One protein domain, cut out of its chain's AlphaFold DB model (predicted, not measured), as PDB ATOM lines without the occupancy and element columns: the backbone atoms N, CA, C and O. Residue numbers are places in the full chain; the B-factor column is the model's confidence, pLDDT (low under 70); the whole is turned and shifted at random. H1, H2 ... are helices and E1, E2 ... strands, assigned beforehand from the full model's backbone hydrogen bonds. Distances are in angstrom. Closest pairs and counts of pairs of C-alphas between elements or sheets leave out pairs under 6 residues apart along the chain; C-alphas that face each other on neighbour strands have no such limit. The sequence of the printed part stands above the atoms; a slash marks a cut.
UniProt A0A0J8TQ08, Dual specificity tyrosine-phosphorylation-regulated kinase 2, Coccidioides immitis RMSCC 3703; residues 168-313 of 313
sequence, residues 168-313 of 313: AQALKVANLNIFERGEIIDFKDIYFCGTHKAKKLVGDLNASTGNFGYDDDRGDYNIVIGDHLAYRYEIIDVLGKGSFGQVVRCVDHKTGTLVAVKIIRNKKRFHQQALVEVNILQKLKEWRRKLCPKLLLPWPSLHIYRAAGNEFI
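This is residues 168 to 313 of the 313 residues of the protein "Dual specificity tyrosine-phosphorylation-regulated kinase 2" of Coccidioides immitis RMSCC 3703 (UniProt A0A0J8TQ08). A strongly twisted sheet of four strands stands in the middle of the length of the domain, and the long helix H3 covers E3 and E4 on one face and runs on past the sheet, so that residues 289 to 295 stick out at one end. At the other end lie the short helices H1 and H2 and much of the long unnamed stretch of residues 187 to 232. The printed part has 146 residues with three named helices and four named strands, in the order H1 H2 E1 E2 E3 H3 E4; the sheet is mixed, in the order E1, E2, E3, E4. The class is mixed, helices and strands, with 70 residues, under half, in named elements. The whole is compact, with a radius of gyration of the C-alphas of 16.5 A, and only just elongated, with spans of 52 by 34 by 26 A.

E1, residues 233 to 242, E2, residues 245 to 252, and E3, residues 257 to 264, form a meander, each strand the antiparallel neighbour of the one before. E1 and E2 are a hairpin, with N 239 and O 247 2.8 A apart, within hydrogen-bond range. E2 and E3 are a hairpin too, with N 263 and O 246 at 2.8 A. E1 bends by 83 degrees at residue 236. E4, residues 302 to 306, is parallel to E3 at 42 degrees, with N 262 and O 303 at 2.8 A. H3, residues 268 to 291, is on the sheet at a height over the sheet of 11.3 A, over E3 and E4; with E4 it makes 26 degrees on the local plane, along the strands. The closest C-alphas of H3 and E4, those of Ala 274 and Ile 304, are 7.6 A apart. E3, H3 and E4 form a strand-helix-strand unit, two parallel neighbour strands with a helix between, and its crossover is right-handed; the two layers are H3 and the sheet. H1, residues 168 to 173, and H2, residues 178 to 186, are close but not clearly touching, their closest C-alphas, Leu 171 and Arg 181, 6.9 A apart. Neither is on the sheet. Every O i to N i+4 pair is within hydrogen-bond range in H3, against 1 of 2 in H1 and 3 of 5 in H2.

H3 measures 35.0 A from C-alpha 268 to C-alpha 291 at (11.170, -56.445, -21.645). E3 is 21.6 A long, E1 21.1 A, E2 20.1 A and E4 13.3 A. H1 begins with C-alpha 168 at (42.421, -68.262, 8.932), and E4 ends with C-alpha 306 at (31.246, -78.068, -10.476).

The two C-alphas farthest apart, those of Asn 206 and Lys 294, are 55.9 A apart. The printed part has no cut. The link from H2 to E1, 46 residues, is long. Mean pLDDT of the printed part is 88.3, and it is under 70 at residues 292 to 301 and residue 308.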
ATOM      1  N   ALA A 168      41.697 -68.156   7.668       94.00
ATOM      2  CA  ALA A 168      42.421 -68.262   8.932       94.00
ATOM      3  C   ALA A 168      41.500 -68.373  10.160       94.00
ATOM      4  O   ALA A 168      41.847 -69.045  11.129       94.00
ATOM      5  N   GLN A 169      40.337 -67.713  10.146       94.69
ATOM      6  CA  GLN A 169      39.339 -67.847  11.211       94.69
ATOM      7  C   GLN A 169      38.627 -69.198  11.127       94.69
ATOM      8  O   GLN A 169      38.509 -69.888  12.137       94.69
ATOM      9  N   ALA A 170      38.207 -69.601   9.927       93.69
ATOM     10  CA  ALA A 170      37.512 -70.864   9.707       93.69
ATOM     11  C   ALA A 170      38.372 -72.077  10.102       93.69
ATOM     12  O   ALA A 170      37.887 -72.957  10.806       93.69
ATOM     13  N   LEU A 171      39.666 -72.073   9.760       93.19
ATOM     14  CA  LEU A 171      40.628 -73.127  10.116       93.19
ATOM     15  C   LEU A 171      40.773 -73.363  11.629       93.19
ATOM     16  O   LEU A 171      41.151 -74.457  12.036       93.19
ATOM     17  N   LYS A 172      40.506 -72.349  12.461       91.81
ATOM     18  CA  LYS A 172      40.609 -72.460  13.925       91.81
ATOM     19  C   LYS A 172      39.358 -73.051  14.567       91.81
ATOM     20  O   LYS A 172      39.449 -73.628  15.645       91.81
ATOM     21  N   VAL A 173      38.198 -72.848  13.943       89.50
ATOM     22  CA  VAL A 173      36.889 -73.162  14.536       89.50
ATOM     23  C   VAL A 173      36.290 -74.432  13.934       89.50
ATOM     24  O   VAL A 173      35.602 -75.181  14.625       89.50
ATOM     25  N   ALA A 174      36.535 -74.690  12.650       90.31
ATOM     26  CA  ALA A 174      35.958 -75.818  11.936       90.31
ATOM     27  C   ALA A 174      36.851 -77.063  12.005       90.31
ATOM     28  O   ALA A 174      38.066 -76.999  11.814       90.31
ATOM     29  N   ASN A 175      36.226 -78.225  12.204       88.94
ATOM     30  CA  ASN A 175      36.901 -79.514  12.084       88.94
ATOM     31  C   ASN A 175      36.969 -79.926  10.605       88.94
ATOM     32  O   ASN A 175      36.068 -80.596  10.101       88.94
ATOM     33  N   LEU A 176      38.005 -79.455   9.910       91.25
ATOM     34  CA  LEU A 176      38.204 -79.681   8.478       91.25
ATOM     35  C   LEU A 176      39.061 -80.925   8.207       91.25
ATOM     36  O   LEU A 176      39.942 -81.270   8.998       91.25
ATOM     37  N   ASN A 177      38.846 -81.590   7.076       91.44
ATOM     38  CA  ASN A 177      39.720 -82.658   6.590       91.44
ATOM     39  C   ASN A 177      40.994 -82.086   5.917       91.44
ATOM     40  O   ASN A 177      41.181 -80.871   5.821       91.44
ATOM     41  N   ILE A 178      41.927 -82.951   5.496       90.62
ATOM     42  CA  ILE A 178      43.203 -82.509   4.902       90.62
ATOM     43  C   ILE A 178      43.033 -81.761   3.572       90.62
ATOM     44  O   ILE A 178      43.746 -80.785   3.344       90.62
ATOM     45  N   PHE A 179      42.085 -82.181   2.735       90.81
ATOM     46  CA  PHE A 179      41.775 -81.523   1.467       90.81
ATOM     47  C   PHE A 179      41.123 -80.164   1.720       90.81
ATOM     48  O   PHE A 179      41.589 -79.160   1.192       90.81
ATOM     49  N   GLU A 180      40.139 -80.112   2.618       93.00
ATOM     50  CA  GLU A 180      39.454 -78.879   3.014       93.00
ATOM     51  C   GLU A 180      40.429 -77.842   3.584       93.00
ATOM     52  O   GLU A 180      40.350 -76.664   3.257       93.00
ATOM     53  N   ARG A 181      41.410 -78.266   4.395       92.38
ATOM     54  CA  ARG A 181      42.438 -77.355   4.930       92.38
ATOM     55  C   ARG A 181      43.277 -76.672   3.849       92.38
ATOM     56  O   ARG A 181      43.726 -75.551   4.075       92.38
ATOM     57  N   GLY A 182      43.539 -77.347   2.730       91.19
ATOM     58  CA  GLY A 182      44.258 -76.753   1.600       91.19
ATOM     59  C   GLY A 182      43.346 -75.893   0.736       91.19
ATOM     60  O   GLY A 182      43.678 -74.757   0.418       91.19
ATOM     61  N   GLU A 183      42.175 -76.426   0.421       92.56
ATOM     62  CA  GLU A 183      41.195 -75.809  -0.462       92.56
ATOM     63  C   GLU A 183      40.608 -74.509   0.106       92.56
ATOM     64  O   GLU A 183      40.445 -73.534  -0.623       92.56
ATOM     65  N   ILE A 184      40.330 -74.451   1.413       94.69
ATOM     66  CA  ILE A 184      39.698 -73.290   2.058       94.69
ATOM     67  C   ILE A 184      40.491 -71.987   1.884       94.69
ATOM     68  O   ILE A 184      39.924 -70.901   1.964       94.69
ATOM     69  N   ILE A 185      41.799 -72.081   1.628       93.56
ATOM     70  CA  ILE A 185      42.690 -70.934   1.422       93.56
ATOM     71  C   ILE A 185      42.328 -70.176   0.135       93.56
ATOM     72  O   ILE A 185      42.479 -68.954   0.086       93.56
ATOM     73  N   ASP A 186      41.794 -70.871  -0.872       92.50
ATOM     74  CA  ASP A 186      41.384 -70.272  -2.146       92.50
ATOM     75  C   ASP A 186      40.053 -69.496  -2.026       92.50
ATOM     76  O   ASP A 186      39.688 -68.718  -2.913       92.50
ATOM     77  N   PHE A 187      39.335 -69.644  -0.905       92.56
ATOM     78  CA  PHE A 187      38.062 -68.972  -0.651       92.56
ATOM     79  C   PHE A 187      38.241 -67.722   0.209       92.56
ATOM     80  O   PHE A 187      38.540 -67.775   1.401       92.56
ATOM     81  N   LYS A 188      37.974 -66.561  -0.398       92.25
ATOM     82  CA  LYS A 188      38.034 -65.263   0.292       92.25
ATOM     83  C   LYS A 188      36.941 -65.100   1.350       92.25
ATOM     84  O   LYS A 188      37.214 -64.576   2.428       92.25
ATOM     85  N   ASP A 189      35.721 -65.520   1.018       93.44
ATOM     86  CA  ASP A 189      34.541 -65.361   1.866       93.44
ATOM     87  C   ASP A 189      33.986 -66.741   2.248       93.44
ATOM     88  O   ASP A 189      33.416 -67.437   1.407       93.44
ATOM     89  N   ILE A 190      34.117 -67.115   3.523       96.44
ATOM     90  CA  ILE A 190      33.608 -68.377   4.075       96.44
ATOM     91  C   ILE A 190      32.408 -68.091   4.973       96.44
ATOM     92  O   ILE A 190      32.472 -67.226   5.840       96.44
ATOM     93  N   TYR A 191      31.317 -68.830   4.786       96.56
ATOM     94  CA  TYR A 191      30.078 -68.693   5.563       96.56
ATOM     95  C   TYR A 191      29.700 -69.992   6.288       96.56
ATOM     96  O   TYR A 191      28.996 -69.966   7.297       96.56
ATOM     97  N   PHE A 192      30.134 -71.149   5.776       96.56
ATOM     98  CA  PHE A 192      29.748 -72.452   6.304       96.56
ATOM     99  C   PHE A 192      30.781 -73.538   5.994       96.56
ATOM    100  O   PHE A 192      31.240 -73.642   4.867       96.56
ATOM    101  N   CYS A 193      31.114 -74.372   6.980       95.69
ATOM    102  CA  CYS A 193      32.136 -75.423   6.868       95.69
ATOM    103  C   CYS A 193      31.583 -76.836   7.121       95.69
ATOM    104  O   CYS A 193      32.347 -77.739   7.449       95.69
ATOM    105  N   GLY A 194      30.270 -77.047   6.997       94.94
ATOM    106  CA  GLY A 194      29.626 -78.325   7.310       94.94
ATOM    107  C   GLY A 194      29.170 -78.418   8.768       94.94
ATOM    108  O   GLY A 194      29.708 -77.765   9.664       94.94
ATOM    109  N   THR A 195      28.135 -79.218   9.012       93.44
ATOM    110  CA  THR A 195      27.652 -79.510  10.367       93.44
ATOM    111  C   THR A 195      28.534 -80.560  11.040       93.44
ATOM    112  O   THR A 195      29.063 -81.454  10.388       93.44
ATOM    113  N   HIS A 196      28.623 -80.535  12.372       89.94
ATOM    114  CA  HIS A 196      29.367 -81.556  13.127       89.94
ATOM    115  C   HIS A 196      28.805 -82.980  12.974       89.94
ATOM    116  O   HIS A 196      29.496 -83.948  13.271       89.94
ATOM    117  N   LYS A 197      27.545 -83.111  12.541       91.50
ATOM    118  CA  LYS A 197      26.878 -84.401  12.316       91.50
ATOM    119  C   LYS A 197      27.091 -84.939  10.898       91.50
ATOM    120  O   LYS A 197      26.765 -86.098  10.649       91.50
ATOM    121  N   ALA A 198      27.598 -84.116   9.978       92.94
ATOM    122  CA  ALA A 198      27.843 -84.528   8.605       92.94
ATOM    123  C   ALA A 198      28.947 -85.588   8.572       92.94
ATOM    124  O   ALA A 198      30.054 -85.379   9.071       92.94
ATOM    125  N   LYS A 199      28.648 -86.734   7.959       92.94
ATOM    126  CA  LYS A 199      29.622 -87.807   7.728       92.94
ATOM    127  C   LYS A 199      30.461 -87.465   6.501       92.94
ATOM    128  O   LYS A 199      30.277 -88.057   5.441       92.94
ATOM    129  N   LYS A 200      31.310 -86.446   6.641       91.56
ATOM    130  CA  LYS A 200      32.128 -85.920   5.548       91.56
ATOM    131  C   LYS A 200      32.999 -87.006   4.932       91.56
ATOM    132  O   LYS A 200      33.585 -87.824   5.645       91.56
ATOM    133  N   LEU A 201      33.118 -86.964   3.611       89.56
ATOM    134  CA  LEU A 201      34.033 -87.833   2.885       89.56
ATOM    135  C   LEU A 201      35.461 -87.341   3.086       89.56
ATOM    136  O   LEU A 201      35.790 -86.178   2.833       89.56
ATOM    137  N   VAL A 202      36.311 -88.248   3.551       87.62
ATOM    138  CA  VAL A 202      37.751 -88.034   3.622       87.62
ATOM    139  C   VAL A 202      38.336 -88.678   2.380       87.62
ATOM    140  O   VAL A 202      38.260 -89.897   2.240       87.62
ATOM    141  N   GLY A 203      38.857 -87.858   1.467       83.38
ATOM    142  CA  GLY A 203      39.430 -88.375   0.234       83.38
ATOM    143  C   GLY A 203      40.611 -89.318   0.487       83.38
ATOM    144  O   GLY A 203      41.335 -89.183   1.477       83.38
ATOM    145  N   ASP A 204      40.815 -90.270  -0.417       85.50
ATOM    146  CA  ASP A 204      41.987 -91.142  -0.401       85.50
ATOM    147  C   ASP A 204      43.084 -90.531  -1.274       85.50
ATOM    148  O   ASP A 204      42.933 -90.414  -2.489       85.50
ATOM    149  N   LEU A 205      44.204 -90.152  -0.652       80.94
ATOM    150  CA  LEU A 205      45.369 -89.590  -1.343       80.94
ATOM    151  C   LEU A 205      45.986 -90.562  -2.360       80.94
ATOM    152  O   LEU A 205      46.656 -90.115  -3.288       80.94
ATOM    153  N   ASN A 206      45.764 -91.870  -2.201       81.94
ATOM    154  CA  ASN A 206      46.278 -92.894  -3.108       81.94
ATOM    155  C   ASN A 206      45.321 -93.194  -4.270       81.94
ATOM    156  O   ASN A 206      45.712 -93.843  -5.244       81.94
ATOM    157  N   ALA A 207      44.071 -92.726  -4.199       78.00
ATOM    158  CA  ALA A 207      43.084 -92.949  -5.243       78.00
ATOM    159  C   ALA A 207      43.327 -91.999  -6.422       78.00
ATOM    160  O   ALA A 207      42.992 -90.816  -6.388       78.00
ATOM    161  N   SER A 208      43.883 -92.540  -7.508       71.12
ATOM    162  CA  SER A 208      44.108 -91.782  -8.746       71.12
ATOM    163  C   SER A 208      42.851 -91.662  -9.628       71.12
ATOM    164  O   SER A 208      42.858 -90.919 -10.610       71.12
ATOM    165  N   THR A 209      41.777 -92.387  -9.302       75.75
ATOM    166  CA  THR A 209      40.486 -92.391 -10.007       75.75
ATOM    167  C   THR A 209      39.367 -91.881  -9.096       75.75
ATOM    168  O   THR A 209      39.485 -91.924  -7.875       75.75
ATOM    169  N   GLY A 210      38.275 -91.369  -9.677       80.00
ATOM    170  CA  GLY A 210      37.101 -90.938  -8.898       80.00
ATOM    171  C   GLY A 210      37.319 -89.685  -8.042       80.00
ATOM    172  O   GLY A 210      36.712 -89.561  -6.983       80.00
ATOM    173  N   ASN A 211      38.199 -88.766  -8.466       86.56
ATOM    174  CA  ASN A 211      38.460 -87.498  -7.767       86.56
ATOM    175  C   ASN A 211      38.797 -87.712  -6.278       86.56
ATOM    176  O   ASN A 211      38.113 -87.188  -5.405       86.56
ATOM    177  N   PHE A 212      39.802 -88.544  -5.984       87.25
ATOM    178  CA  PHE A 212      40.207 -88.883  -4.612       87.25
ATOM    179  C   PHE A 212      39.070 -89.483  -3.758       87.25
ATOM    180  O   PHE A 212      39.090 -89.372  -2.538       87.25
ATOM    181  N   GLY A 213      38.060 -90.104  -4.378       89.44
ATOM    182  CA  GLY A 213      36.897 -90.690  -3.697       89.44
ATOM    183  C   GLY A 213      35.701 -89.744  -3.519       89.44
ATOM    184  O   GLY A 213      34.673 -90.148  -2.970       89.44
ATOM    185  N   TYR A 214      35.793 -88.498  -3.995       91.56
ATOM    186  CA  TYR A 214      34.671 -87.555  -3.971       91.56
ATOM    187  C   TYR A 214      33.631 -87.817  -5.066       91.56
ATOM    188  O   TYR A 214      32.483 -87.403  -4.908       91.56
ATOM    189  N   ASP A 215      34.001 -88.523  -6.136       94.25
ATOM    190  CA  ASP A 215      33.090 -88.896  -7.219       94.25
ATOM    191  C   ASP A 215      32.926 -90.423  -7.298       94.25
ATOM    192  O   ASP A 215      33.834 -91.181  -6.955       94.25
ATOM    193  N   ASP A 216      31.773 -90.880  -7.791       93.12
ATOM    194  CA  ASP A 216      31.563 -92.277  -8.178       93.12
ATOM    195  C   ASP A 216      32.189 -92.604  -9.555       93.12
ATOM    196  O   ASP A 216      32.700 -91.735 -10.270       93.12
ATOM    197  N   ASP A 217      32.102 -93.867  -9.987       91.81
ATOM    198  CA  ASP A 217      32.635 -94.322 -11.284       91.81
ATOM    199  C   ASP A 217      31.997 -93.609 -12.493       91.81
ATOM    200  O   ASP A 217      32.583 -93.476 -13.578       91.81
ATOM    201  N   ARG A 218      30.770 -93.109 -12.319       90.88
ATOM    202  CA  ARG A 218      30.022 -92.372 -13.341       90.88
ATOM    203  C   ARG A 218      30.425 -90.893 -13.359       90.88
ATOM    204  O   ARG A 218      30.135 -90.210 -14.345       90.88
ATOM    205  N   GLY A 219      31.172 -90.424 -12.360       92.19
ATOM    206  CA  GLY A 219      31.575 -89.035 -12.153       92.19
ATOM    207  C   GLY A 219      30.504 -88.200 -11.451       92.19
ATOM    208  O   GLY A 219      30.535 -86.973 -11.550       92.19
ATOM    209  N   ASP A 220      29.498 -88.827 -10.843       94.62
ATOM    210  CA  ASP A 220      28.528 -88.140  -9.997       94.62
ATOM    211  C   ASP A 220      29.164 -87.887  -8.619       94.62
ATOM    212  O   ASP A 220      29.766 -88.776  -8.026       94.62
ATOM    213  N   TYR A 221      29.033 -86.659  -8.112       96.19
ATOM    214  CA  TYR A 221      29.576 -86.286  -6.804       96.19
ATOM    215  C   TYR A 221      28.880 -87.053  -5.671       96.19
ATOM    216  O   TYR A 221      27.645 -87.133  -5.625       96.19
ATOM    217  N   ASN A 222      29.660 -87.565  -4.725       95.50
ATOM    218  CA  ASN A 222      29.157 -88.277  -3.559       95.50
ATOM    219  C   ASN A 222      28.608 -87.274  -2.528       95.50
ATOM    220  O   ASN A 222      29.332 -86.718  -1.705       95.50
ATOM    221  N   ILE A 223      27.298 -87.017  -2.593       96.00
ATOM    222  CA  ILE A 223      26.614 -86.022  -1.755       96.00
ATOM    223  C   ILE A 223      26.553 -86.473  -0.291       96.00
ATOM    224  O   ILE A 223      26.033 -87.547   0.015       96.00
ATOM    225  N   VAL A 224      26.968 -85.586   0.615       96.69
ATOM    226  CA  VAL A 224      26.818 -85.746   2.066       96.69
ATOM    227  C   VAL A 224      25.848 -84.691   2.602       96.69
ATOM    228  O   VAL A 224      26.078 -83.490   2.481       96.69
ATOM    229  N   ILE A 225      24.748 -85.136   3.215       97.31
ATOM    230  CA  ILE A 225      23.777 -84.232   3.845       97.31
ATOM    231  C   ILE A 225      24.402 -83.554   5.071       97.31
ATOM    232  O   ILE A 225      25.059 -84.195   5.893       97.31
ATOM    233  N   GLY A 226      24.175 -82.249   5.190       96.56
ATOM    234  CA  GLY A 226      24.744 -81.385   6.217       96.56
ATOM    235  C   GLY A 226      26.176 -80.932   5.931       96.56
ATOM    236  O   GLY A 226      26.747 -80.234   6.771       96.56
ATOM    237  N   ASP A 227      26.767 -81.324   4.799       96.88
ATOM    238  CA  ASP A 227      28.087 -80.856   4.373       96.88
ATOM    239  C   ASP A 227      28.003 -79.543   3.575       96.88
ATOM    240  O   ASP A 227      26.908 -79.056   3.261       96.88
ATOM    241  N   HIS A 228      29.156 -78.937   3.284       96.12
ATOM    242  CA  HIS A 228      29.244 -77.667   2.575       96.12
ATOM    243  C   HIS A 228      29.534 -77.806   1.076       96.12
ATOM    244  O   HIS A 228      30.242 -78.701   0.635       96.12
ATOM    245  N   LEU A 229      29.084 -76.821   0.294       96.19
ATOM    246  CA  LEU A 229      29.587 -76.543  -1.056       96.19
ATOM    247  C   LEU A 229      30.189 -75.135  -1.086       96.19
ATOM    248  O   LEU A 229      29.549 -74.189  -0.607       96.19
ATOM    249  N   ALA A 230      31.406 -75.002  -1.630       95.62
ATOM    250  CA  ALA A 230      32.153 -73.741  -1.741       95.62
ATOM    251  C   ALA A 230      32.161 -72.895  -0.456       95.62
ATOM    252  O   ALA A 230      31.980 -71.677  -0.495       95.62
ATOM    253  N   TYR A 231      32.249 -73.563   0.698       96.75
ATOM    254  CA  TYR A 231      32.214 -72.958   2.028       96.75
ATOM    255  C   TYR A 231      31.051 -71.977   2.278       96.75
ATOM    256  O   TYR A 231      31.164 -71.046   3.081       96.75
ATOM    257  N   ARG A 232      29.920 -72.148   1.580       96.56
ATOM    258  CA  ARG A 232      28.781 -71.216   1.621       96.56
ATOM    259  C   ARG A 232      27.434 -71.908   1.733       96.56
ATOM    260  O   ARG A 232      26.578 -71.453   2.488       96.56
ATOM    261  N   TYR A 233      27.232 -72.970   0.968       97.44
ATOM    262  CA  TYR A 233      25.939 -73.641   0.892       97.44
ATOM    263  C   TYR A 233      25.946 -74.876   1.779       97.44
ATOM    264  O   TYR A 233      26.898 -75.644   1.725       97.44
ATOM    265  N   GLU A 234      24.896 -75.084   2.566       97.12
ATOM    266  CA  GLU A 234      24.674 -76.318   3.327       97.12
ATOM    267  C   GLU A 234      23.722 -77.230   2.568       97.12
ATOM    268  O   GLU A 234      22.620 -76.801   2.225       97.12
ATOM    269  N   ILE A 235      24.125 -78.476   2.329       97.44
ATOM    270  CA  ILE A 235      23.292 -79.467   1.645       97.44
ATOM    271  C   ILE A 235      22.234 -79.990   2.616       97.44
ATOM    272  O   ILE A 235      22.564 -80.610   3.623       97.44
ATOM    273  N   ILE A 236      20.958 -79.784   2.297       96.75
ATOM    274  CA  ILE A 236      19.837 -80.229   3.134       96.75
ATOM    275  C   ILE A 236      19.249 -81.536   2.619       96.75
ATOM    276  O   ILE A 236      18.982 -82.439   3.402       96.75
ATOM    277  N   ASP A 237      19.009 -81.611   1.311       95.88
ATOM    278  CA  ASP A 237      18.300 -82.734   0.704       95.88
ATOM    279  C   ASP A 237      18.618 -82.848  -0.793       95.88
ATOM    280  O   ASP A 237      19.040 -81.879  -1.429       95.88
ATOM    281  N   VAL A 238      18.394 -84.022  -1.376       96.88
ATOM    282  CA  VAL A 238      18.530 -84.271  -2.813       96.88
ATOM    283  C   VAL A 238      17.167 -84.108  -3.480       96.88
ATOM    284  O   VAL A 238      16.254 -84.892  -3.259       96.88
ATOM    285  N   LEU A 239      17.038 -83.107  -4.351       95.25
ATOM    286  CA  LEU A 239      15.800 -82.827  -5.088       95.25
ATOM    287  C   LEU A 239      15.630 -83.715  -6.323       95.25
ATOM    288  O   LEU A 239      14.507 -83.972  -6.747       95.25
ATOM    289  N   GLY A 240      16.732 -84.154  -6.934       96.38
ATOM    290  CA  GLY A 240      16.667 -85.016  -8.108       96.38
ATOM    291  C   GLY A 240      18.026 -85.471  -8.620       96.38
ATOM    292  O   GLY A 240      19.056 -84.847  -8.365       96.38
ATOM    293  N   LYS A 241      18.021 -86.568  -9.380       96.06
ATOM    294  CA  LYS A 241      19.195 -87.126 -10.062       96.06
ATOM    295  C   LYS A 241      18.866 -87.349 -11.535       96.06
ATOM    296  O   LYS A 241      17.740 -87.708 -11.866       96.06
ATOM    297  N   GLY A 242      19.837 -87.143 -12.420       94.31
ATOM    298  CA  GLY A 242      19.634 -87.291 -13.859       94.31
ATOM    299  C   GLY A 242      20.920 -87.540 -14.644       94.31
ATOM    300  O   GLY A 242      22.006 -87.736 -14.098       94.31
ATOM    301  N   SER A 243      20.807 -87.528 -15.972       91.62
ATOM    302  CA  SER A 243      21.955 -87.703 -16.873       91.62
ATOM    303  C   SER A 243      22.989 -86.580 -16.740       91.62
ATOM    304  O   SER A 243      24.179 -86.835 -16.896       91.62
ATOM    305  N   PHE A 244      22.543 -85.368 -16.412       90.38
ATOM    306  CA  PHE A 244      23.384 -84.175 -16.281       90.38
ATOM    307  C   PHE A 244      24.105 -84.058 -14.924       90.38
ATOM    308  O   PHE A 244      25.017 -83.244 -14.795       90.38
ATOM    309  N   GLY A 245      23.705 -84.849 -13.923       94.69
ATOM    310  CA  GLY A 245      24.219 -84.778 -12.557       94.69
ATOM    311  C   GLY A 245      23.097 -84.831 -11.522       94.69
ATOM    312  O   GLY A 245      22.108 -85.546 -11.705       94.69
ATOM    313  N   GLN A 246      23.240 -84.071 -10.439       97.12
ATOM    314  CA  GLN A 246      22.334 -84.108  -9.287       97.12
ATOM    315  C   GLN A 246      21.897 -82.696  -8.892       97.12
ATOM    316  O   GLN A 246      22.656 -81.743  -9.037       97.12
ATOM    317  N   VAL A 247      20.669 -82.545  -8.403       97.19
ATOM    318  CA  VAL A 247      20.135 -81.279  -7.888       97.19
ATOM    319  C   VAL A 247      19.865 -81.446  -6.404       97.19
ATOM    320  O   VAL A 247      19.163 -82.373  -6.002       97.19
ATOM    321  N   VAL A 248      20.402 -80.540  -5.597       97.69
ATOM    322  CA  VAL A 248      20.244 -80.528  -4.143       97.69
ATOM    323  C   VAL A 248      19.547 -79.257  -3.681       97.69
ATOM    324  O   VAL A 248      19.701 -78.188  -4.275       97.69
ATOM    325  N   ARG A 249      18.767 -79.377  -2.610       96.81
ATOM    326  CA  ARG A 249      18.254 -78.247  -1.841       96.81
ATOM    327  C   ARG A 249      19.345 -77.823  -0.877       96.81
ATOM    328  O   ARG A 249      19.798 -78.639  -0.075       96.81
ATOM    329  N   CYS A 250      19.711 -76.550  -0.919       97.38
ATOM    330  CA  CYS A 250      20.701 -75.997  -0.011       97.38
ATOM    331  C   CYS A 250      20.176 -74.779   0.743       97.38
ATOM    332  O   CYS A 250      19.330 -74.041   0.234       97.38
ATOM    333  N   VAL A 251      20.730 -74.536   1.928       96.94
ATOM    334  CA  VAL A 251      20.676 -73.222   2.583       96.94
ATOM    335  C   VAL A 251      21.891 -72.425   2.127       96.94
ATOM    336  O   VAL A 251      23.025 -72.870   2.291       96.94
ATOM    337  N   ASP A 252      21.665 -71.250   1.551       97.19
ATOM    338  CA  ASP A 252      22.723 -70.286   1.272       97.19
ATOM    339  C   ASP A 252      23.005 -69.465   2.534       97.19
ATOM    340  O   ASP A 252      22.241 -68.562   2.873       97.19
ATOM    341  N   HIS A 253      24.106 -69.754   3.233       96.81
ATOM    342  CA  HIS A 253      24.454 -69.053   4.474       96.81
ATOM    343  C   HIS A 253      24.901 -67.603   4.254       96.81
ATOM    344  O   HIS A 253      24.986 -66.853   5.218       96.81
ATOM    345  N   LYS A 254      25.128 -67.156   3.011       96.06
ATOM    346  CA  LYS A 254      25.368 -65.732   2.732       96.06
ATOM    347  C   LYS A 254      24.078 -64.915   2.793       96.06
ATOM    348  O   LYS A 254      24.086 -63.792   3.285       96.06
ATOM    349  N   THR A 255      22.986 -65.446   2.244       95.00
ATOM    350  CA  THR A 255      21.703 -64.732   2.113       95.00
ATOM    351  C   THR A 255      20.637 -65.217   3.088       95.00
ATOM    352  O   THR A 255      19.614 -64.556   3.228       95.00
ATOM    353  N   GLY A 256      20.844 -66.359   3.746       94.69
ATOM    354  CA  GLY A 256      19.851 -66.999   4.607       94.69
ATOM    355  C   GLY A 256      18.655 -67.562   3.844       94.69
ATOM    356  O   GLY A 256      17.566 -67.645   4.394       94.69
ATOM    357  N   THR A 257      18.811 -67.916   2.567       94.56
ATOM    358  CA  THR A 257      17.689 -68.372   1.728       94.56
ATOM    359  C   THR A 257      17.871 -69.804   1.252       94.56
ATOM    360  O   THR A 257      18.992 -70.244   1.001       94.56
ATOM    361  N   LEU A 258      16.761 -70.516   1.043       95.12
ATOM    362  CA  LEU A 258      16.783 -71.816   0.375       95.12
ATOM    363  C   LEU A 258      16.999 -71.652  -1.131       95.12
ATOM    364  O   LEU A 258      16.316 -70.857  -1.779       95.12
ATOM    365  N   VAL A 259      17.917 -72.439  -1.681       95.50
ATOM    366  CA  VAL A 259      18.281 -72.444  -3.102       95.50
ATOM    367  C   VAL A 259      18.352 -73.873  -3.638       95.50
ATOM    368  O   VAL A 259      18.483 -74.830  -2.873       95.50
ATOM    369  N   ALA A 260      18.275 -74.018  -4.960       96.12
ATOM    370  CA  ALA A 260      18.561 -75.278  -5.634       96.12
ATOM    371  C   ALA A 260      19.956 -75.197  -6.264       96.12
ATOM    372  O   ALA A 260      20.234 -74.293  -7.053       96.12
ATOM    373  N   VAL A 261      20.831 -76.146  -5.931       96.19
ATOM    374  CA  VAL A 261      22.174 -76.242  -6.514       96.19
ATOM    375  C   VAL A 261      22.240 -77.475  -7.406       96.19
ATOM    376  O   VAL A 261      21.988 -78.591  -6.960       96.19
ATOM    377  N   LYS A 262      22.566 -77.272  -8.682       96.25
ATOM    378  CA  LYS A 262      22.782 -78.331  -9.668       96.25
ATOM    379  C   LYS A 262      24.269 -78.658  -9.718       96.25
ATOM    380  O   LYS A 262      25.061 -77.863 -10.213       96.25
ATOM    381  N   ILE A 263      24.633 -79.830  -9.220       96.12
ATOM    382  CA  ILE A 263      25.989 -80.367  -9.260       96.12
ATOM    383  C   ILE A 263      26.168 -81.098 -10.588       96.12
ATOM    384  O   ILE A 263      25.502 -82.104 -10.853       96.12
ATOM    385  N   ILE A 264      27.048 -80.573 -11.436       95.50
ATOM    386  CA  ILE A 264      27.319 -81.130 -12.761       95.50
ATOM    387  C   ILE A 264      28.249 -82.329 -12.633       95.50
ATOM    388  O   ILE A 264      29.285 -82.256 -11.970       95.50
ATOM    389  N   ARG A 265      27.889 -83.420 -13.315       95.00
ATOM    390  CA  ARG A 265      28.716 -84.626 -13.408       95.00
ATOM    391  C   ARG A 265      30.118 -84.284 -13.907       95.00
ATOM    392  O   ARG A 265      30.274 -83.562 -14.896       95.00
ATOM    393  N   ASN A 266      31.132 -84.871 -13.283       93.69
ATOM    394  CA  ASN A 266      32.534 -84.666 -13.605       93.69
ATOM    395  C   ASN A 266      32.950 -85.378 -14.911       93.69
ATOM    396  O   ASN A 266      33.710 -86.345 -14.922       93.69
ATOM    397  N   LYS A 267      32.413 -84.919 -16.051       92.75
ATOM    398  CA  LYS A 267      32.864 -85.292 -17.401       92.75
ATOM    399  C   LYS A 267      32.878 -84.064 -18.308       92.75
ATOM    400  O   LYS A 267      31.959 -83.243 -18.293       92.75
ATOM    401  N   LYS A 268      33.877 -84.001 -19.192       90.06
ATOM    402  CA  LYS A 268      34.123 -82.874 -20.111       90.06
ATOM    403  C   LYS A 268      32.895 -82.465 -20.934       90.06
ATOM    404  O   LYS A 268      32.595 -81.278 -21.031       90.06
ATOM    405  N   ARG A 269      32.149 -83.442 -21.467       93.44
ATOM    406  CA  ARG A 269      30.928 -83.198 -22.258       93.44
ATOM    407  C   ARG A 269      29.860 -82.440 -21.461       93.44
ATOM    408  O   ARG A 269      29.252 -81.516 -21.990       93.44
ATOM    409  N   PHE A 270      29.635 -82.812 -20.199       93.56
ATOM    410  CA  PHE A 270      28.628 -82.159 -19.354       93.56
ATOM    411  C   PHE A 270      29.088 -80.779 -18.885       93.56
ATOM    412  O   PHE A 270      28.272 -79.867 -18.827       93.56
ATOM    413  N   HIS A 271      30.389 -80.595 -18.641       90.56
ATOM    414  CA  HIS A 271      30.950 -79.280 -18.332       90.56
ATOM    415  C   HIS A 271      30.743 -78.279 -19.480       90.56
ATOM    416  O   HIS A 271      30.243 -77.180 -19.257       90.56
ATOM    417  N   GLN A 272      31.041 -78.677 -20.723       91.81
ATOM    418  CA  GLN A 272      30.791 -77.835 -21.900       91.81
ATOM    419  C   GLN A 272      29.303 -77.495 -22.057       91.81
ATOM    420  O   GLN A 272      28.957 -76.344 -22.313       91.81
ATOM    421  N   GLN A 273      28.418 -78.471 -21.845       92.25
ATOM    422  CA  GLN A 273      26.976 -78.240 -21.906       92.25
ATOM    423  C   GLN A 273      26.490 -77.272 -20.815       92.25
ATOM    424  O   GLN A 273      25.638 -76.430 -21.086       92.25
ATOM    425  N   ALA A 274      27.044 -77.360 -19.601       90.94
ATOM    426  CA  ALA A 274      26.704 -76.463 -18.499       90.94
ATOM    427  C   ALA A 274      27.100 -75.007 -18.797       90.94
ATOM    428  O   ALA A 274      26.321 -74.100 -18.524       90.94
ATOM    429  N   LEU A 275      28.254 -74.776 -19.435       90.56
ATOM    430  CA  LEU A 275      28.659 -73.436 -19.881       90.56
ATOM    431  C   LEU A 275      27.664 -72.841 -20.888       90.56
ATOM    432  O   LEU A 275      27.334 -71.655 -20.823       90.56
ATOM    433  N   VAL A 276      27.146 -73.667 -21.803       92.50
ATOM    434  CA  VAL A 276      26.096 -73.252 -22.746       92.50
ATOM    435  C   VAL A 276      24.796 -72.921 -22.004       92.50
ATOM    436  O   VAL A 276      24.195 -71.884 -22.278       92.50
ATOM    437  N   GLU A 277      24.385 -73.756 -21.045       89.75
ATOM    438  CA  GLU A 277      23.195 -73.534 -20.209       89.75
ATOM    439  C   GLU A 277      23.279 -72.199 -19.454       89.75
ATOM    440  O   GLU A 277      22.365 -71.380 -19.556       89.75
ATOM    441  N   VAL A 278      24.402 -71.928 -18.781       88.75
ATOM    442  CA  VAL A 278      24.639 -70.663 -18.066       88.75
ATOM    443  C   VAL A 278      24.561 -69.467 -19.012       88.75
ATOM    444  O   VAL A 278      23.860 -68.500 -18.718       88.75
ATOM    445  N   ASN A 279      25.226 -69.532 -20.167       89.94
ATOM    446  CA  ASN A 279      25.217 -68.446 -21.149       89.94
ATOM    447  C   ASN A 279      23.793 -68.138 -21.649       89.94
ATOM    448  O   ASN A 279      23.398 -66.976 -21.764       89.94
ATOM    449  N   ILE A 280      22.986 -69.172 -21.908       90.88
ATOM    450  CA  ILE A 280      21.582 -69.006 -22.303       90.88
ATOM    451  C   ILE A 280      20.775 -68.369 -21.164       90.88
ATOM    452  O   ILE A 280      20.063 -67.391 -21.395       90.88
ATOM    453  N   LEU A 281      20.909 -68.868 -19.932       88.50
ATOM    454  CA  LEU A 281      20.192 -68.336 -18.769       88.50
ATOM    455  C   LEU A 281      20.557 -66.873 -18.478       88.50
ATOM    456  O   LEU A 281      19.680 -66.073 -18.146       88.50
ATOM    457  N   GLN A 282      21.825 -66.494 -18.645       87.19
ATOM    458  CA  GLN A 282      22.278 -65.108 -18.505       87.19
ATOM    459  C   GLN A 282      21.620 -64.195 -19.545       87.19
ATOM    460  O   GLN A 282      21.054 -63.162 -19.175       87.19
ATOM    461  N   LYS A 283      21.608 -64.602 -20.822       88.31
ATOM    462  CA  LYS A 283      20.939 -63.856 -21.901       88.31
ATOM    463  C   LYS A 283      19.440 -63.703 -21.643       88.31
ATOM    464  O   LYS A 283      18.911 -62.599 -21.749       88.31
ATOM    465  N   LEU A 284      18.764 -64.774 -21.224       87.56
ATOM    466  CA  LEU A 284      17.339 -64.736 -20.875       87.56
ATOM    467  C   LEU A 284      17.061 -63.796 -19.697       87.56
ATOM    468  O   LEU A 284      16.100 -63.025 -19.726       87.56
ATOM    469  N   LYS A 285      17.916 -63.807 -18.668       84.38
ATOM    470  CA  LYS A 285      17.801 -62.899 -17.521       84.38
ATOM    471  C   LYS A 285      17.968 -61.438 -17.943       84.38
ATOM    472  O   LYS A 285      17.222 -60.580 -17.465       84.38
ATOM    473  N   GLU A 286      18.911 -61.159 -18.840       84.56
ATOM    474  CA  GLU A 286      19.121 -59.823 -19.394       84.56
ATOM    475  C   GLU A 286      17.916 -59.355 -20.221       84.56
ATOM    476  O   GLU A 286      17.434 -58.238 -20.027       84.56
ATOM    477  N   TRP A 287      17.387 -60.214 -21.096       83.06
ATOM    478  CA  TRP A 287      16.213 -59.915 -21.918       83.06
ATOM    479  C   TRP A 287      14.970 -59.667 -21.065       83.06
ATOM    480  O   TRP A 287      14.274 -58.674 -21.272       83.06
ATOM    481  N   ARG A 288      14.733 -60.497 -20.041       76.06
ATOM    482  CA  ARG A 288      13.618 -60.316 -19.101       76.06
ATOM    483  C   ARG A 288      13.674 -58.956 -18.405       76.06
ATOM    484  O   ARG A 288      12.650 -58.287 -18.294       76.06
ATOM    485  N   ARG A 289      14.866 -58.524 -17.976       75.75
ATOM    486  CA  ARG A 289      15.069 -57.207 -17.350       75.75
ATOM    487  C   ARG A 289      14.723 -56.057 -18.303       75.75
ATOM    488  O   ARG A 289      14.234 -55.033 -17.840       75.75
ATOM    489  N   LYS A 290      14.978 -56.219 -19.606       76.94
ATOM    490  CA  LYS A 290      14.679 -55.209 -20.636       76.94
ATOM    491  C   LYS A 290      13.192 -55.170 -21.017       76.94
ATOM    492  O   LYS A 290      12.675 -54.087 -21.254       76.94
ATOM    493  N   LEU A 291      12.516 -56.320 -21.068       72.50
ATOM    494  CA  LEU A 291      11.170 -56.445 -21.645       72.50
ATOM    495  C   LEU A 291      10.018 -56.395 -20.628       72.50
ATOM    496  O   LEU A 291       8.910 -56.036 -21.008       72.50
ATOM    497  N   CYS A 292      10.231 -56.745 -19.353       61.62
ATOM    498  CA  CYS A 292       9.146 -56.814 -18.359       61.62
ATOM    499  C   CYS A 292       9.598 -56.391 -16.944       61.62
ATOM    500  O   CYS A 292       9.776 -57.245 -16.073       61.62
ATOM    501  N   PRO A 293       9.740 -55.079 -16.661       62.06
ATOM    502  CA  PRO A 293      10.164 -54.595 -15.342       62.06
ATOM    503  C   PRO A 293       9.133 -54.819 -14.219       62.06
ATOM    504  O   PRO A 293       9.514 -54.893 -13.056       62.06
ATOM    505  N   LYS A 294       7.833 -54.911 -14.548       57.06
ATOM    506  CA  LYS A 294       6.721 -54.835 -13.573       57.06
ATOM    507  C   LYS A 294       6.087 -56.178 -13.167       57.06
ATOM    508  O   LYS A 294       5.200 -56.182 -12.326       57.06
ATOM    509  N   LEU A 295       6.531 -57.310 -13.720       53.31
ATOM    510  CA  LEU A 295       5.915 -58.640 -13.515       53.31
ATOM    511  C   LEU A 295       6.882 -59.661 -12.884       53.31
ATOM    512  O   LEU A 295       6.840 -60.859 -13.169       53.31
ATOM    513  N   LEU A 296       7.807 -59.194 -12.040       55.81
ATOM    514  CA  LEU A 296       8.861 -60.038 -11.482       55.81
ATOM    515  C   LEU A 296       8.368 -60.854 -10.275       55.81
ATOM    516  O   LEU A 296       8.580 -60.481  -9.124       55.81
ATOM    517  N   LEU A 297       7.801 -62.033 -10.531       54.75
ATOM    518  CA  LEU A 297       7.952 -63.114  -9.558       54.75
ATOM    519  C   LEU A 297       9.441 -63.519  -9.499       54.75
ATOM    520  O   LEU A 297      10.123 -63.548 -10.543       54.75
ATOM    521  N   PRO A 298       9.985 -63.799  -8.300       57.69
ATOM    522  CA  PRO A 298      11.356 -64.262  -8.159       57.69
ATOM    523  C   PRO A 298      11.504 -65.591  -8.903       57.69
ATOM    524  O   PRO A 298      10.771 -66.546  -8.657       57.69
ATOM    525  N   TRP A 299      12.446 -65.646  -9.846       51.34
ATOM    526  CA  TRP A 299      12.830 -66.922 -10.442       51.34
ATOM    527  C   TRP A 299      13.526 -67.761  -9.370       51.34
ATOM    528  O   TRP A 299      14.309 -67.194  -8.602       51.34
ATOM    529  N   PRO A 300      13.280 -69.082  -9.311       57.00
ATOM    530  CA  PRO A 300      14.028 -69.944  -8.412       57.00
ATOM    531  C   PRO A 300      15.522 -69.799  -8.718       57.00
ATOM    532  O   PRO A 300      15.951 -69.955  -9.863       57.00
ATOM    533  N   SER A 301      16.306 -69.446  -7.697       64.44
ATOM    534  CA  SER A 301      17.762 -69.334  -7.794       64.44
ATOM    535  C   SER A 301      18.349 -70.725  -8.021       64.44
ATOM    536  O   SER A 301      18.561 -71.480  -7.070       64.44
ATOM    537  N   LEU A 302      18.550 -71.078  -9.292       73.50
ATOM    538  CA  LEU A 302      19.303 -72.256  -9.703       73.50
ATOM    539  C   LEU A 302      20.773 -71.862  -9.812       73.50
ATOM    540  O   LEU A 302      21.132 -71.029 -10.644       73.50
ATOM    541  N   HIS A 303      21.614 -72.450  -8.971       83.75
ATOM    542  CA  HIS A 303      23.060 -72.274  -9.052       83.75
ATOM    543  C   HIS A 303      23.686 -73.531  -9.653       83.75
ATOM    544  O   HIS A 303      23.351 -74.642  -9.240       83.75
ATOM    545  N   ILE A 304      24.580 -73.373 -10.629       82.25
ATOM    546  CA  ILE A 304      25.277 -74.492 -11.267       82.25
ATOM    547  C   ILE A 304      26.660 -74.612 -10.628       82.25
ATOM    548  O   ILE A 304      27.412 -73.647 -10.578       82.25
ATOM    549  N   TYR A 305      26.973 -75.792 -10.103       85.12
ATOM    550  CA  TYR A 305      28.186 -76.065  -9.343       85.12
ATOM    551  C   TYR A 305      28.977 -77.214  -9.965       85.12
ATOM    552  O   TYR A 305      28.415 -78.239 -10.366       85.12
ATOM    553  N   ARG A 306      30.298 -77.058 -10.015       84.38
ATOM    554  CA  ARG A 306      31.246 -78.068 -10.476       84.38
ATOM    555  C   ARG A 306      32.116 -78.514  -9.308       84.38
ATOM    556  O   ARG A 306      33.037 -77.808  -8.908       84.38
ATOM    557  N   ALA A 307      31.862 -79.730  -8.831       74.38
ATOM    558  CA  ALA A 307      32.546 -80.287  -7.666       74.38
ATOM    559  C   ALA A 307      34.062 -80.423  -7.857       74.38
ATOM    560  O   ALA A 307      34.819 -80.039  -6.976       74.38
ATOM    561  N   ALA A 308      34.514 -80.880  -9.027       69.25
ATOM    562  CA  ALA A 308      35.939 -81.100  -9.276       69.25
ATOM    563  C   ALA A 308      36.810 -79.830  -9.252       69.25
ATOM    564  O   ALA A 308      38.023 -79.934  -9.112       69.25
ATOM    565  N   GLY A 309      36.207 -78.651  -9.430       71.12
ATOM    566  CA  GLY A 309      36.890 -77.359  -9.306       71.12
ATOM    567  C   GLY A 309      36.451 -76.552  -8.083       71.12
ATOM    568  O   GLY A 309      36.894 -75.420  -7.940       71.12
ATOM    569  N   ASN A 310      35.548 -77.100  -7.258       77.75
ATOM    570  CA  ASN A 310      34.824 -76.403  -6.193       77.75
ATOM    571  C   ASN A 310      34.351 -74.991  -6.592       77.75
ATOM    572  O   ASN A 310      34.512 -74.008  -5.871       77.75
ATOM    573  N   GLU A 311      33.765 -74.878  -7.782       79.38
ATOM    574  CA  GLU A 311      33.436 -73.588  -8.388       79.38
ATOM    575  C   GLU A 311      31.988 -73.548  -8.881       79.38
ATOM    576  O   GLU A 311      31.417 -74.551  -9.318       79.38
ATOM    577  N   PHE A 312      31.385 -72.361  -8.809       82.25
ATOM    578  CA  PHE A 312      30.109 -72.077  -9.461       82.25
ATOM    579  C   PHE A 312      30.363 -71.603 -10.889       82.25
ATOM    580  O   PHE A 312      31.265 -70.796 -11.114       82.25
ATOM    581  N   ILE A 313      29.558 -72.106 -11.825       76.50
ATOM    582  CA  ILE A 313      29.596 -71.755 -13.249       76.50
ATOM    583  C   ILE A 313      28.426 -70.826 -13.566       76.50
ATOM    584  O   ILE A 313      27.297 -71.114 -13.103       76.50
TER     585      ILE A 313